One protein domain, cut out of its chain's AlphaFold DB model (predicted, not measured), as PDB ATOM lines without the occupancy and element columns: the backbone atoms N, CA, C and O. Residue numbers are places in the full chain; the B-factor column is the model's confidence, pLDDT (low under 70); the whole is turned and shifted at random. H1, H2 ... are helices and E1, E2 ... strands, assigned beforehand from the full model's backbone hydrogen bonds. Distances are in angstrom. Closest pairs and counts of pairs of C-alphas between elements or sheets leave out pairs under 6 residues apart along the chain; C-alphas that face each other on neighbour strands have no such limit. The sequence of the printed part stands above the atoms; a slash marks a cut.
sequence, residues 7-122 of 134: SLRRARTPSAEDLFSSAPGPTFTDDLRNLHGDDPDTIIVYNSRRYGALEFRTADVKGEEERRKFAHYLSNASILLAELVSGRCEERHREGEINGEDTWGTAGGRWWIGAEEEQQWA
ATOM      1  N   SER A   7     182.197 266.073 222.649       79.75
ATOM      2  CA  SER A   7     181.310 264.922 222.722       79.75
ATOM      3  C   SER A   7     180.247 265.008 221.631       79.75
ATOM      4  O   SER A   7     179.906 266.085 221.146       79.75
ATOM      5  N   LEU A   8     179.737 263.851 221.211       79.25
ATOM      6  CA  LEU A   8     178.644 263.766 220.247       79.25
ATOM      7  C   LEU A   8     177.358 263.417 220.994       79.25
ATOM      8  O   LEU A   8     177.284 262.380 221.657       79.25
ATOM      9  N   ARG A   9     176.334 264.264 220.867       82.94
ATOM     10  CA  ARG A   9     174.982 263.993 221.360       82.94
ATOM     11  C   ARG A   9     174.096 263.627 220.176       82.94
ATOM     12  O   ARG A   9     173.720 264.490 219.386       82.94
ATOM     13  N   ARG A  10     173.762 262.342 220.068       78.94
ATOM     14  CA  ARG A  10     172.829 261.827 219.057       78.94
ATOM     15  C   ARG A  10     171.394 261.947 219.560       78.94
ATOM     16  O   ARG A  10     171.122 261.654 220.721       78.94
ATOM     17  N   ALA A  11     170.482 262.370 218.686       70.94
ATOM     18  CA  ALA A  11     169.060 262.492 219.012       70.94
ATOM     19  C   ALA A  11     168.332 261.133 219.069       70.94
ATOM     20  O   ALA A  11     167.283 261.019 219.703       70.94
ATOM     21  N   ARG A  12     168.892 260.101 218.421       78.06
ATOM     22  CA  ARG A  12     168.331 258.744 218.337       78.06
ATOM     23  C   ARG A  12     169.109 257.745 219.192       78.06
ATOM     24  O   ARG A  12     170.320 257.873 219.364       78.06
ATOM     25  N   THR A  13     168.413 256.716 219.680       78.25
ATOM     26  CA  THR A  13     169.053 255.536 220.278       78.25
ATOM     27  C   THR A  13     169.972 254.893 219.231       78.25
ATOM     28  O   THR A  13     169.509 254.666 218.110       78.25
ATOM     29  N   PRO A  14     171.248 254.617 219.555       74.81
ATOM     30  CA  PRO A  14     172.185 254.054 218.589       74.81
ATOM     31  C   PRO A  14     171.729 252.659 218.148       74.81
ATOM     32  O   PRO A  14     171.314 251.844 218.978       74.81
ATOM     33  N   SER A  15     171.801 252.386 216.845       79.56
ATOM     34  CA  SER A  15     171.564 251.052 216.293       79.56
ATOM     35  C   SER A  15     172.742 250.113 216.583       79.56
ATOM     36  O   SER A  15     173.800 250.532 217.064       79.56
ATOM     37  N   ALA A  16     172.581 248.824 216.274       80.69
ATOM     38  CA  ALA A  16     173.673 247.859 216.387       80.69
ATOM     39  C   ALA A  16     174.860 248.234 215.478       80.69
ATOM     40  O   ALA A  16     176.013 248.084 215.876       80.69
ATOM     41  N   GLU A  17     174.579 248.775 214.293       76.69
ATOM     42  CA  GLU A  17     175.566 249.268 213.333       76.69
ATOM     43  C   GLU A  17     176.295 250.511 213.854       76.69
ATOM     44  O   GLU A  17     177.514 250.590 213.707       76.69
ATOM     45  N   ASP A  18     175.595 251.445 214.513       72.62
ATOM     46  CA  ASP A  18     176.214 252.626 215.134       72.62
ATOM     47  C   ASP A  18     177.177 252.203 216.262       72.62
ATOM     48  O   ASP A  18     178.316 252.678 216.349       72.62
ATOM     49  N   LEU A  19     176.747 251.256 217.107       73.44
ATOM     50  CA  LEU A  19     177.562 250.698 218.187       73.44
ATOM     51  C   LEU A  19     178.795 249.978 217.633       73.44
ATOM     52  O   LEU A  19     179.913 250.279 218.053       73.44
ATOM     53  N   PHE A  20     178.609 249.092 216.651       71.00
ATOM     54  CA  PHE A  20     179.700 248.352 216.015       71.00
ATOM     55  C   PHE A  20     180.671 249.279 215.286       71.00
ATOM     56  O   PHE A  20     181.880 249.081 215.356       71.00
ATOM     57  N   SER A  21     180.164 250.330 214.642       68.00
ATOM     58  CA  SER A  21     180.995 251.323 213.972       68.00
ATOM     59  C   SER A  21     181.805 252.140 214.971       68.00
ATOM     60  O   SER A  21     182.933 252.494 214.646       68.00
ATOM     61  N   SER A  22     181.285 252.427 216.172       67.00
ATOM     62  CA  SER A  22     181.976 253.197 217.227       67.00
ATOM     63  C   SER A  22     182.980 252.389 218.068       67.00
ATOM     64  O   SER A  22     183.966 252.947 218.551       67.00
ATOM     65  N   ALA A  23     182.769 251.076 218.195       65.38
ATOM     66  CA  ALA A  23     183.580 250.151 218.991       65.38
ATOM     67  C   ALA A  23     185.084 250.028 218.633       65.38
ATOM     68  O   ALA A  23     185.858 249.734 219.543       65.38
ATOM     69  N   PRO A  24     185.561 250.241 217.386       60.31
ATOM     70  CA  PRO A  24     186.965 250.004 217.042       60.31
ATOM     71  C   PRO A  24     187.927 251.062 217.592       60.31
ATOM     72  O   PRO A  24     189.098 250.763 217.787       60.31
ATOM     73  N   GLY A  25     187.461 252.289 217.855       57.75
ATOM     74  CA  GLY A  25     188.325 253.403 218.278       57.75
ATOM     75  C   GLY A  25     189.089 253.156 219.587       57.75
ATOM     76  O   GLY A  25     190.290 253.397 219.640       57.75
ATOM     77  N   PRO A  26     188.437 252.624 220.636       57.47
ATOM     78  CA  PRO A  26     189.121 252.198 221.858       57.47
ATOM     79  C   PRO A  26     190.026 250.965 221.691       57.47
ATOM     80  O   PRO A  26     190.884 250.730 222.536       57.47
ATOM     81  N   THR A  27     189.815 250.144 220.653       60.59
ATOM     82  CA  THR A  27     190.557 248.887 220.424       60.59
ATOM     83  C   THR A  27     191.794 249.087 219.544       60.59
ATOM     84  O   THR A  27     192.796 248.405 219.745       60.59
ATOM     85  N   PHE A  28     191.753 250.043 218.610       59.56
ATOM     86  CA  PHE A  28     192.845 250.370 217.693       59.56
ATOM     87  C   PHE A  28     193.261 251.828 217.893       59.56
ATOM     88  O   PHE A  28     192.742 252.741 217.262       59.56
ATOM     89  N   THR A  29     194.212 252.044 218.802       55.66
ATOM     90  CA  THR A  29     194.656 253.383 219.225       55.66
ATOM     91  C   THR A  29     195.459 254.151 218.170       55.66
ATOM     92  O   THR A  29     195.795 255.307 218.408       55.66
ATOM     93  N   ASP A  30     195.805 253.508 217.050       51.81
ATOM     94  CA  ASP A  30     196.597 254.089 215.953       51.81
ATOM     95  C   ASP A  30     195.714 254.711 214.850       51.81
ATOM     96  O   ASP A  30     196.180 255.520 214.051       51.81
ATOM     97  N   ASP A  31     194.412 254.400 214.838       45.59
ATOM     98  CA  ASP A  31     193.472 254.995 213.889       45.59
ATOM     99  C   ASP A  31     192.893 256.301 214.451       45.59
ATOM    100  O   ASP A  31     192.127 256.317 215.422       45.59
ATOM    101  N   LEU A  32     193.209 257.420 213.787       50.06
ATOM    102  CA  LEU A  32     192.513 258.698 213.951       50.06
ATOM    103  C   LEU A  32     191.038 258.509 213.577       50.06
ATOM    104  O   LEU A  32     190.641 258.554 212.413       50.06
ATOM    105  N   ARG A  33     190.201 258.261 214.584       52.50
ATOM    106  CA  ARG A  33     188.758 258.148 214.390       52.50
ATOM    107  C   ARG A  33     188.173 259.525 214.115       52.50
ATOM    108  O   ARG A  33     188.142 260.395 214.980       52.50
ATOM    109  N   ASN A  34     187.630 259.668 212.916       50.94
ATOM    110  CA  ASN A  34     186.813 260.802 212.514       50.94
ATOM    111  C   ASN A  34     185.487 260.762 213.286       50.94
ATOM    112  O   ASN A  34     184.531 260.118 212.866       50.94
ATOM    113  N   LEU A  35     185.444 261.394 214.458       55.00
ATOM    114  CA  LEU A  35     184.219 261.596 215.235       55.00
ATOM    115  C   LEU A  35     183.543 262.888 214.768       55.00
ATOM    116  O   LEU A  35     183.478 263.869 215.501       55.00
ATOM    117  N   HIS A  36     183.066 262.898 213.528       59.59
ATOM    118  CA  HIS A  36     182.049 263.863 213.125       59.59
ATOM    119  C   HIS A  36     180.675 263.220 213.276       59.59
ATOM    120  O   HIS A  36     180.541 261.997 213.199       59.59
ATOM    121  N   GLY A  37     179.662 264.046 213.537       55.88
ATOM    122  CA  GLY A  37     178.280 263.597 213.490       55.88
ATOM    123  C   GLY A  37     177.993 262.974 212.129       55.88
ATOM    124  O   GLY A  37     178.213 263.607 211.099       55.88
ATOM    125  N   ASP A  38     177.575 261.717 212.142       64.06
ATOM    126  CA  ASP A  38     177.263 260.917 210.960       64.06
ATOM    127  C   ASP A  38     175.869 261.229 210.394       64.06
ATOM    128  O   ASP A  38     175.524 260.795 209.295       64.06
ATOM    129  N   ASP A  39     175.089 262.034 211.119       68.00
ATOM    130  CA  ASP A  39     173.765 262.491 210.725       68.00
ATOM    131  C   ASP A  39     173.546 263.995 211.022       68.00
ATOM    132  O   ASP A  39     174.244 264.569 211.867       68.00
ATOM    133  N   PRO A  40     172.585 264.651 210.336       69.75
ATOM    134  CA  PRO A  40     172.276 266.076 210.526       69.75
ATOM    135  C   PRO A  40     171.751 266.433 211.926       69.75
ATOM    136  O   PRO A  40     171.787 267.598 212.328       69.75
ATOM    137  N   ASP A  41     171.248 265.441 212.663       76.50
ATOM    138  CA  ASP A  41     170.667 265.613 213.993       76.50
ATOM    139  C   ASP A  41     171.712 265.467 215.107       76.50
ATOM    140  O   ASP A  41     171.431 265.752 216.277       76.50
ATOM    141  N   THR A  42     172.929 265.045 214.762       79.81
ATOM    142  CA  THR A  42     174.018 264.891 215.713       79.81
ATOM    143  C   THR A  42     174.541 266.256 216.115       79.81
ATOM    144  O   THR A  42     174.994 267.062 215.302       79.81
ATOM    145  N   ILE A  43     174.514 266.496 217.420       84.75
ATOM    146  CA  ILE A  43     175.017 267.721 218.018       84.75
ATOM    147  C   ILE A  43     176.448 267.465 218.475       84.75
ATOM    148  O   ILE A  43     176.707 266.579 219.292       84.75
ATOM    149  N   ILE A  44     177.373 268.252 217.940       83.44
ATOM    150  CA  ILE A  44     178.767 268.284 218.368       83.44
ATOM    151  C   ILE A  44     178.837 269.264 219.536       83.44
ATOM    152  O   ILE A  44     178.583 270.453 219.368       83.44
ATOM    153  N   VAL A  45     179.146 268.770 220.729       85.88
ATOM    154  CA  VAL A  45     179.249 269.590 221.936       85.88
ATOM    155  C   VAL A  45     180.718 269.832 222.232       85.88
ATOM    156  O   VAL A  45     181.441 268.894 222.551       85.88
ATOM    157  N   TYR A  46     181.149 271.087 222.154       85.06
ATOM    158  CA  TYR A  46     182.462 271.524 222.612       85.06
ATOM    159  C   TYR A  46     182.332 272.169 223.991       85.06
ATOM    160  O   TYR A  46     181.629 273.161 224.171       85.06
ATOM    161  N   ASN A  47     183.009 271.605 224.980       84.38
ATOM    162  CA  ASN A  47     182.981 272.080 226.354       84.38
ATOM    163  C   ASN A  47     184.096 273.105 226.568       84.38
ATOM    164  O   ASN A  47     185.196 272.757 226.993       84.38
ATOM    165  N   SER A  48     183.796 274.371 226.281       83.00
ATOM    166  CA  SER A  48     184.696 275.484 226.568       83.00
ATOM    167  C   SER A  48     184.705 275.793 228.061       83.00
ATOM    168  O   SER A  48     183.660 275.938 228.701       83.00
ATOM    169  N   ARG A  49     185.894 275.995 228.620       77.31
ATOM    170  CA  ARG A  49     186.055 276.421 230.019       77.31
ATOM    171  C   ARG A  49     185.466 277.808 230.279       77.31
ATOM    172  O   ARG A  49     184.915 278.049 231.350       77.31
ATOM    173  N   ARG A  50     185.587 278.711 229.302       82.69
ATOM    174  CA  ARG A  50     185.144 280.108 229.405       82.69
ATOM    175  C   ARG A  50     183.676 280.281 229.035       82.69
ATOM    176  O   ARG A  50     182.957 280.998 229.725       82.69
ATOM    177  N   TYR A  51     183.237 279.631 227.960       84.88
ATOM    178  CA  TYR A  51     181.894 279.829 227.404       84.88
ATOM    179  C   TYR A  51     180.902 278.719 227.773       84.88
ATOM    180  O   TYR A  51     179.717 278.832 227.469       84.88
ATOM    181  N   GLY A  52     181.352 277.668 228.465       85.81
ATOM    182  CA  GLY A  52     180.540 276.492 228.760       85.81
ATOM    183  C   GLY A  52     180.366 275.587 227.539       85.81
ATOM    184  O   GLY A  52     181.192 275.575 226.626       85.81
ATOM    185  N   ALA A  53     179.292 274.800 227.535       88.31
ATOM    186  CA  ALA A  53     178.982 273.890 226.440       88.31
ATOM    187  C   ALA A  53     178.472 274.667 225.215       88.31
ATOM    188  O   ALA A  53     177.380 275.235 225.238       88.31
ATOM    189  N   LEU A  54     179.264 274.669 224.145       88.19
ATOM    190  CA  LEU A  54     178.900 275.200 222.836       88.19
ATOM    191  C   LEU A  54     178.397 274.055 221.957       88.19
ATOM    192  O   LEU A  54     179.067 273.033 221.804       88.19
ATOM    193  N   GLU A  55     177.205 274.225 221.390       89.50
ATOM    194  CA  GLU A  55     176.569 273.230 220.528       89.50
ATOM    195  C   GLU A  55     176.743 273.606 219.053       89.50
ATOM    196  O   GLU A  55     176.355 274.691 218.620       89.50
ATOM    197  N   PHE A  56     177.283 272.674 218.276       84.62
ATOM    198  CA  PHE A  56     177.489 272.792 216.839       84.62
ATOM    199  C   PHE A  56     176.749 271.676 216.096       84.62
ATOM    200  O   PHE A  56     176.448 270.618 216.654       84.62
ATOM    201  N   ARG A  57     176.469 271.908 214.814       80.31
ATOM    202  CA  ARG A  57     175.933 270.907 213.884       80.31
ATOM    203  C   ARG A  57     176.797 270.869 212.637       80.31
ATOM    204  O   ARG A  57     177.433 271.866 212.292       80.31
ATOM    205  N   THR A  58     176.811 269.723 211.971       77.06
ATOM    206  CA  THR A  58     177.416 269.604 210.646       77.06
ATOM    207  C   THR A  58     176.664 270.490 209.651       77.06
ATOM    208  O   THR A  58     175.484 270.803 209.830       77.06
ATOM    209  N   ALA A  59     177.365 270.958 208.618       75.56
ATOM    210  CA  ALA A  59     176.746 271.779 207.586       75.56
ATOM    211  C   ALA A  59     175.679 270.973 206.820       75.56
ATOM    212  O   ALA A  59     175.931 269.844 206.396       75.56
ATOM    213  N   ASP A  60     174.505 271.573 206.615       75.81
ATOM    214  CA  ASP A  60     173.437 271.023 205.772       75.81
ATOM    215  C   ASP A  60     173.742 271.340 204.303       75.81
ATOM    216  O   ASP A  60     173.477 272.444 203.825       75.81
ATOM    217  N   VAL A  61     174.367 270.387 203.610       75.25
ATOM    218  CA  VAL A  61     174.821 270.562 202.225       75.25
ATOM    219  C   VAL A  61     173.685 270.313 201.237       75.25
ATOM    220  O   VAL A  61     173.247 269.178 201.038       75.25
ATOM    221  N   LYS A  62     173.241 271.379 200.563       79.00
ATOM    222  CA  LYS A  62     172.078 271.406 199.661       79.00
ATOM    223  C   LYS A  62     172.432 271.409 198.175       79.00
ATOM    224  O   LYS A  62     171.531 271.294 197.346       79.00
ATOM    225  N   GLY A  63     173.710 271.526 197.810       79.56
ATOM    226  CA  GLY A  63     174.121 271.600 196.404       79.56
ATOM    227  C   GLY A  63     175.551 271.148 196.111       79.56
ATOM    228  O   GLY A  63     176.384 271.011 197.002       79.56
ATOM    229  N   GLU A  64     175.846 270.944 194.825       74.69
ATOM    230  CA  GLU A  64     177.156 270.471 194.341       74.69
ATOM    231  C   GLU A  64     178.318 271.428 194.659       74.69
ATOM    232  O   GLU A  64     179.433 270.982 194.903       74.69
ATOM    233  N   GLU A  65     178.080 272.740 194.708       75.06
ATOM    234  CA  GLU A  65     179.126 273.709 195.075       75.06
ATOM    235  C   GLU A  65     179.497 273.635 196.563       75.06
ATOM    236  O   GLU A  65     180.667 273.731 196.928       75.06
ATOM    237  N   GLU A  66     178.513 273.405 197.432       68.88
ATOM    238  CA  GLU A  66     178.734 273.180 198.864       68.88
ATOM    239  C   GLU A  66     179.420 271.830 199.098       68.88
ATOM    240  O   GLU A  66     180.312 271.728 199.939       68.88
ATOM    241  N   ARG A  67     179.117 270.829 198.256       66.12
ATOM    242  CA  ARG A  67     179.816 269.538 198.262       66.12
ATOM    243  C   ARG A  67     181.304 269.625 197.925       66.12
ATOM    244  O   ARG A  67     182.057 268.705 198.211       66.12
ATOM    245  N   ARG A  68     181.776 270.699 197.297       64.69
ATOM    246  CA  ARG A  68     183.213 270.847 197.002       64.69
ATOM    247  C   ARG A  68     184.009 271.408 198.176       64.69
ATOM    248  O   ARG A  68     185.233 271.374 198.134       64.69
ATOM    249  N   LYS A  69     183.334 271.922 199.208       58.50
ATOM    250  CA  LYS A  69     183.943 272.583 200.373       58.50
ATOM    251  C   LYS A  69     183.817 271.738 201.642       58.50
ATOM    252  O   LYS A  69     183.634 272.273 202.731       58.50
ATOM    253  N   PHE A  70     183.868 270.416 201.496       56.12
ATOM    254  CA  PHE A  70     183.653 269.509 202.615       56.12
ATOM    255  C   PHE A  70     184.854 269.444 203.554       56.12
ATOM    256  O   PHE A  70     185.880 268.838 203.251       56.12
ATOM    257  N   ALA A  71     184.638 270.006 204.732       55.06
ATOM    258  CA  ALA A  71     185.415 269.810 205.936       55.06
ATOM    259  C   ALA A  71     184.601 268.930 206.894       55.06
ATOM    260  O   ALA A  71     183.640 269.395 207.504       55.06
ATOM    261  N   HIS A  72     184.933 267.642 206.990       55.75
ATOM    262  CA  HIS A  72     184.294 266.706 207.934       55.75
ATOM    263  C   HIS A  72     185.189 266.393 209.139       55.75
ATOM    264  O   HIS A  72     184.883 265.500 209.930       55.75
ATOM    265  N   TYR A  73     186.318 267.086 209.274       60.66
ATOM    266  CA  TYR A  73     187.335 266.743 210.252       60.66
ATOM    267  C   TYR A  73     187.563 267.902 211.192       60.66
ATOM    268  O   TYR A  73     187.842 269.021 210.779       60.66
ATOM    269  N   LEU A  74     187.469 267.608 212.482       69.62
ATOM    270  CA  LEU A  74     187.945 268.521 213.496       69.62
ATOM    271  C   LEU A  74     189.309 268.034 213.955       69.62
ATOM    272  O   LEU A  74     189.434 266.963 214.550       69.62
ATOM    273  N   SER A  75     190.344 268.797 213.613       73.94
ATOM    274  CA  SER A  75     191.708 268.434 213.971       73.94
ATOM    275  C   SER A  75     191.976 268.733 215.449       73.94
ATOM    276  O   SER A  75     191.493 269.724 215.998       73.94
ATOM    277  N   ASN A  76     192.823 267.923 216.086       76.81
ATOM    278  CA  ASN A  76     193.303 268.193 217.445       76.81
ATOM    279  C   ASN A  76     193.954 269.584 217.573       76.81
ATOM    280  O   ASN A  76     193.849 270.221 218.619       76.81
ATOM    281  N   ALA A  77     194.602 270.066 216.506       80.56
ATOM    282  CA  ALA A  77     195.207 271.392 216.467       80.56
ATOM    283  C   ALA A  77     194.147 272.505 216.492       80.56
ATOM    284  O   ALA A  77     194.320 273.484 217.208       80.56
ATOM    285  N   SER A  78     193.028 272.329 215.784       80.50
ATOM    286  CA  SER A  78     191.903 273.272 215.794       80.50
ATOM    287  C   SER A  78     191.246 273.354 217.175       80.50
ATOM    288  O   SER A  78     190.885 274.437 217.622       80.50
ATOM    289  N   ILE A  79     191.138 272.228 217.888       81.12
ATOM    290  CA  ILE A  79     190.614 272.191 219.265       81.12
ATOM    291  C   ILE A  79     191.561 272.921 220.223       81.12
ATOM    292  O   ILE A  79     191.118 273.703 221.061       81.12
ATOM    293  N   LEU A  80     192.870 272.698 220.086       83.69
ATOM    294  CA  LEU A  80     193.874 273.411 220.871       83.69
ATOM    295  C   LEU A  80     193.856 274.918 220.570       83.69
ATOM    296  O   LEU A  80     193.888 275.722 221.497       83.69
ATOM    297  N   LEU A  81     193.732 275.306 219.298       88.06
ATOM    298  CA  LEU A  81     193.576 276.705 218.899       88.06
ATOM    299  C   LEU A  81     192.319 277.331 219.519       88.06
ATOM    300  O   LEU A  81     192.384 278.451 220.021       88.06
ATOM    301  N   ALA A  82     191.197 276.606 219.538       86.06
ATOM    302  CA  ALA A  82     189.964 277.073 220.163       86.06
ATOM    303  C   ALA A  82     190.133 277.329 221.672       86.06
ATOM    304  O   ALA A  82     189.638 278.340 222.175       86.06
ATOM    305  N   GLU A  83     190.873 276.476 222.390       85.25
ATOM    306  CA  GLU A  83     191.202 276.704 223.805       85.25
ATOM    307  C   GLU A  83     192.094 277.939 223.996       85.25
ATOM    308  O   GLU A  83     191.846 278.740 224.897       85.25
ATOM    309  N   LEU A  84     193.104 278.128 223.140       88.81
ATOM    310  CA  LEU A  84     194.012 279.279 223.198       88.81
ATOM    311  C   LEU A  84     193.275 280.600 222.957       88.81
ATOM    312  O   LEU A  84     193.423 281.538 223.736       88.81
ATOM    313  N   VAL A  85     192.437 280.647 221.919       90.25
ATOM    314  CA  VAL A  85     191.620 281.820 221.575       90.25
ATOM    315  C   VAL A  85     190.553 282.098 222.637       90.25
ATOM    316  O   VAL A  85     190.237 283.255 222.920       90.25
ATOM    317  N   SER A  86     189.991 281.051 223.249       86.19
ATOM    318  CA  SER A  86     189.046 281.210 224.358       86.19
ATOM    319  C   SER A  86     189.724 281.810 225.590       86.19
ATOM    320  O   SER A  86     189.125 282.648 226.270       86.19
ATOM    321  N   GLY A  87     190.970 281.418 225.858       84.44
ATOM    322  CA  GLY A  87     191.724 281.840 227.032       84.44
ATOM    323  C   GLY A  87     191.183 281.243 228.334       84.44
ATOM    324  O   GLY A  87     190.263 280.417 228.355       84.44
ATOM    325  N   ARG A  88     191.762 281.673 229.454       83.38
ATOM    326  CA  ARG A  88     191.376 281.210 230.790       83.38
ATOM    327  C   ARG A  88     189.979 281.708 231.171       83.38
ATOM    328  O   ARG A  88     189.540 282.789 230.781       83.38
ATOM    329  N   CYS A  89     189.275 280.920 231.980       74.19
ATOM    330  CA  CYS A  89     188.038 281.375 232.606       74.19
ATOM    331  C   CYS A  89     188.396 282.418 233.676       74.19
ATOM    332  O   CYS A  89     189.144 282.103 234.602       74.19
ATOM    333  N   GLU A  90     187.911 283.656 233.552       65.19
ATOM    334  CA  GLU A  90     188.018 284.601 234.665       65.19
ATOM    335  C   GLU A  90     187.094 284.130 235.790       65.19
ATOM    336  O   GLU A  90     185.899 283.937 235.568       65.19
ATOM    337  N   GLU A  91     187.640 283.961 236.996       55.50
ATOM    338  CA  GLU A  91     186.890 283.715 238.231       55.50
ATOM    339  C   GLU A  91     185.960 284.901 238.537       55.50
ATOM    340  O   GLU A  91     186.216 285.740 239.396       55.50
ATOM    341  N   ARG A  92     184.847 285.007 237.819       45.84
ATOM    342  CA  ARG A  92     183.704 285.819 238.220       45.84
ATOM    343  C   ARG A  92     182.486 284.914 238.175       45.84
ATOM    344  O   ARG A  92     181.913 284.677 237.122       45.84
ATOM    345  N   HIS A  93     182.116 284.422 239.355       40.34
ATOM    346  CA  HIS A  93     180.912 283.641 239.650       40.34
ATOM    347  C   HIS A  93     180.873 282.188 239.146       40.34
ATOM    348  O   HIS A  93     180.155 281.847 238.207       40.34
ATOM    349  N   ARG A  94     181.521 281.295 239.901       40.47
ATOM    350  CA  ARG A  94     180.923 280.005 240.282       40.47
ATOM    351  C   ARG A  94     181.637 279.462 241.525       40.47
ATOM    352  O   ARG A  94     182.558 278.662 241.434       40.47
ATOM    353  N   GLU A  95     181.209 279.926 242.699       33.53
ATOM    354  CA  GLU A  95     181.326 279.110 243.912       33.53
ATOM    355  C   GLU A  95     180.487 277.853 243.664       33.53
ATOM    356  O   GLU A  95     179.259 277.898 243.621       33.53
ATOM    357  N   GLY A  96     181.168 276.758 243.357       35.34
ATOM    358  CA  GLY A  96     180.559 275.498 242.964       35.34
ATOM    359  C   GLY A  96     181.648 274.513 242.581       35.34
ATOM    360  O   GLY A  96     181.919 274.336 241.401       35.34
ATOM    361  N   GLU A  97     182.303 273.978 243.613       39.53
ATOM    362  CA  GLU A  97     183.082 272.732 243.635       39.53
ATOM    363  C   GLU A  97     183.695 272.298 242.296       39.53
ATOM    364  O   GLU A  97     183.184 271.421 241.600       39.53
ATOM    365  N   ILE A  98     184.874 272.836 241.978       43.28
ATOM    366  CA  ILE A  98     185.813 272.099 241.132       43.28
ATOM    367  C   ILE A  98     186.502 271.112 242.073       43.28
ATOM    368  O   ILE A  98     187.496 271.441 242.722       43.28
ATOM    369  N   ASN A  99     185.934 269.907 242.199       39.81
ATOM    370  CA  ASN A  99     186.711 268.757 242.656       39.81
ATOM    371  C   ASN A  99     187.988 268.736 241.815       39.81
ATOM    372  O   ASN A  99     187.905 268.801 240.590       39.81
ATOM    373  N   GLY A 100     189.143 268.744 242.481       43.66
ATOM    374  CA  GLY A 100     190.467 268.852 241.870       43.66
ATOM    375  C   GLY A 100     190.832 267.642 241.014       43.66
ATOM    376  O   GLY A 100     191.760 266.911 241.343       43.66
ATOM    377  N   GLU A 101     190.105 267.421 239.925       47.00
ATOM    378  CA  GLU A 101     190.565 266.631 238.799       47.00
ATOM    379  C   GLU A 101     191.479 267.512 237.951       47.00
ATOM    380  O   GLU A 101     191.106 268.614 237.531       47.00
ATOM    381  N   ASP A 102     192.690 267.015 237.698       47.41
ATOM    382  CA  ASP A 102     193.625 267.568 236.723       47.41
ATOM    383  C   ASP A 102     192.973 267.559 235.330       47.41
ATOM    384  O   ASP A 102     193.110 266.632 234.532       47.41
ATOM    385  N   THR A 103     192.219 268.610 235.029       54.72
ATOM    386  CA  THR A 103     191.625 268.826 233.712       54.72
ATOM    387  C   THR A 103     192.691 269.414 232.787       54.72
ATOM    388  O   THR A 103     193.385 270.368 233.130       54.72
ATOM    389  N   TRP A 104     192.850 268.855 231.587       55.34
ATOM    390  CA  TRP A 104     193.877 269.267 230.615       55.34
ATOM    391  C   TRP A 104     193.786 270.750 230.262       55.34
ATOM    392  O   TRP A 104     192.722 271.211 229.860       55.34
ATOM    393  N   GLY A 105     194.889 271.480 230.423       54.72
ATOM    394  CA  GLY A 105     194.907 272.948 230.405       54.72
ATOM    395  C   GLY A 105     195.013 273.572 231.788       54.72
ATOM    396  O   GLY A 105     195.307 274.755 231.892       54.72
ATOM    397  N   THR A 106     194.848 272.779 232.847       58.28
ATOM    398  CA  THR A 106     195.026 273.183 234.244       58.28
ATOM    399  C   THR A 106     195.841 272.152 235.015       58.28
ATOM    400  O   THR A 106     195.288 271.355 235.764       58.28
ATOM    401  N   ALA A 107     197.165 272.159 234.846       54.34
ATOM    402  CA  ALA A 107     198.045 271.334 235.675       54.34
ATOM    403  C   ALA A 107     198.101 271.938 237.090       54.34
ATOM    404  O   ALA A 107     198.611 273.049 237.276       54.34
ATOM    405  N   GLY A 108     197.525 271.247 238.081       56.47
ATOM    406  CA  GLY A 108     197.388 271.785 239.438       56.47
ATOM    407  C   GLY A 108     196.498 273.032 239.508       56.47
ATOM    408  O   GLY A 108     196.827 273.980 240.221       56.47
ATOM    409  N   GLY A 109     195.425 273.076 238.709       60.84
ATOM    410  CA  GLY A 109     194.467 274.190 238.696       60.84
ATOM    411  C   GLY A 109     194.952 275.461 237.986       60.84
ATOM    412  O   GLY A 109     194.236 276.458 237.975       60.84
ATOM    413  N   ARG A 110     196.141 275.450 237.365       64.94
ATOM    414  CA  ARG A 110     196.726 276.622 236.686       64.94
ATOM    415  C   ARG A 110     196.735 276.481 235.175       64.94
ATOM    416  O   ARG A 110     197.213 275.469 234.674       64.94
ATOM    417  N   TRP A 111     196.274 277.522 234.480       78.75
ATOM    418  CA  TRP A 111     196.316 277.615 233.018       78.75
ATOM    419  C   TRP A 111     197.710 277.272 232.469       78.75
ATOM    420  O   TRP A 111     198.724 277.693 233.022       78.75
ATOM    421  N   TRP A 112     197.753 276.475 231.406       78.81
ATOM    422  CA  TRP A 112     198.975 275.871 230.855       78.81
ATOM    423  C   TRP A 112     199.934 276.810 230.106       78.81
ATOM    424  O   TRP A 112     201.054 276.398 229.814       78.81
ATOM    425  N   ILE A 113     199.514 278.038 229.801       86.38
ATOM    426  CA  ILE A 113     200.308 279.067 229.124       86.38
ATOM    427  C   ILE A 113     200.322 280.322 229.994       86.38
ATOM    428  O   ILE A 113     199.419 280.549 230.807       86.38
ATOM    429  N   GLY A 114     201.366 281.133 229.845       87.62
ATOM    430  CA  GLY A 114     201.502 282.384 230.585       87.62
ATOM    431  C   GLY A 114     200.516 283.456 230.112       87.62
ATOM    432  O   GLY A 114     200.033 283.415 228.985       87.62
ATOM    433  N   ALA A 115     200.267 284.461 230.955       87.00
ATOM    434  CA  ALA A 115     199.385 285.583 230.611       87.00
ATOM    435  C   ALA A 115     199.896 286.402 229.407       87.00
ATOM    436  O   ALA A 115     199.102 286.888 228.609       87.00
ATOM    437  N   GLU A 116     201.219 286.541 229.261       89.44
ATOM    438  CA  GLU A 116     201.826 287.236 228.117       89.44
ATOM    439  C   GLU A 116     201.591 286.493 226.799       89.44
ATOM    440  O   GLU A 116     201.311 287.121 225.783       89.44
ATOM    441  N   GLU A 117     201.679 285.161 226.819       90.69
ATOM    442  CA  GLU A 117     201.403 284.320 225.653       90.69
ATOM    443  C   GLU A 117     199.908 284.312 225.334       90.69
ATOM    444  O   GLU A 117     199.526 284.491 224.184       90.69
ATOM    445  N   GLU A 118     199.049 284.194 226.347       89.31
ATOM    446  CA  GLU A 118     197.591 284.243 226.191       89.31
ATOM    447  C   GLU A 118     197.130 285.523 225.478       89.31
ATOM    448  O   GLU A 118     196.279 285.473 224.593       89.31
ATOM    449  N   GLN A 119     197.747 286.664 225.796       89.69
ATOM    450  CA  GLN A 119     197.442 287.941 225.153       89.69
ATOM    451  C   GLN A 119     197.724 287.936 223.639       89.69
ATOM    452  O   GLN A 119     197.076 288.682 222.908       89.69
ATOM    453  N   GLN A 120     198.651 287.099 223.160       92.12
ATOM    454  CA  GLN A 120     198.966 286.964 221.731       92.12
ATOM    455  C   GLN A 120     197.885 286.193 220.962       92.12
ATOM    456  O   GLN A 120     197.762 286.360 219.751       92.12
ATOM    457  N   TRP A 121     197.090 285.377 221.658       91.44
ATOM    458  CA  TRP A 121     195.982 284.604 221.085       91.44
ATOM    459  C   TRP A 121     194.630 285.325 221.184       91.44
ATOM    460  O   TRP A 121     193.630 284.854 220.640       91.44
ATOM    461  N   ALA A 122     194.577 286.470 221.869       89.06
ATOM    462  CA  ALA A 122     193.357 287.242 222.045       89.06
ATOM    463  C   ALA A 122     192.939 287.922 220.731       89.06
ATOM    464  O   ALA A 122     193.539 288.902 220.303       89.06
TER     465      ALA A 122
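Overview. This is residues 7 to 122 of the 134 residues of an uncharacterized protein of Clohesyomyces aquaticus (UniProt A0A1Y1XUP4). Little regular structure is here: a small three-stranded sheet has long loops spreading from it, H1 and H2 away from it, H3 grazing it and H4 touching H3. The printed part has 116 residues, 44 in named elements, in the order E1 H1 E2 E3 H2 H3 H4; the class is mixed, the sheet E1 E2 E3 antiparallel. It is loose, radius of gyration of the C-alphas 17.7 A, spanning 44 by 34 by 31 A.

Arrangement. Start at E1, residues 7 to 9, antiparallel to E2, residues 43 to 48; N 7 and O 45 are 2.9 A apart. H1, residues 16 to 22, is not on the sheet. E2 makes a hairpin with E3, residues 52 to 57; N 44 and O 56 are 2.8 A apart. H2, residues 66 to 69, touches no helix. H3, residues 76 to 86, only grazes the sheet and touches H4, residues 115 to 121, at a steep tilt of 66 degrees, opposite ways; C-alphas 85 and 121 are closest, 5.2 A. O i to N i+4 pairs are within hydrogen-bond range throughout H1 and H3, 1 of 3 in H4, with 2 of 4 O i to N i+3; H2 is too short.

Along the chain. Find C-alpha 7 at (181.310, 264.922, 222.722) and C-alpha 121 at (195.982, 284.604, 221.085). E3 spans 16.5 A, H3 15.3 A.

Size, cuts and confidence. The printed part has no cut; links H1 to E2 and H3 to H4 are long. Residues 21 to 40, 66 to 74 and 90 to 110 have pLDDT under 70.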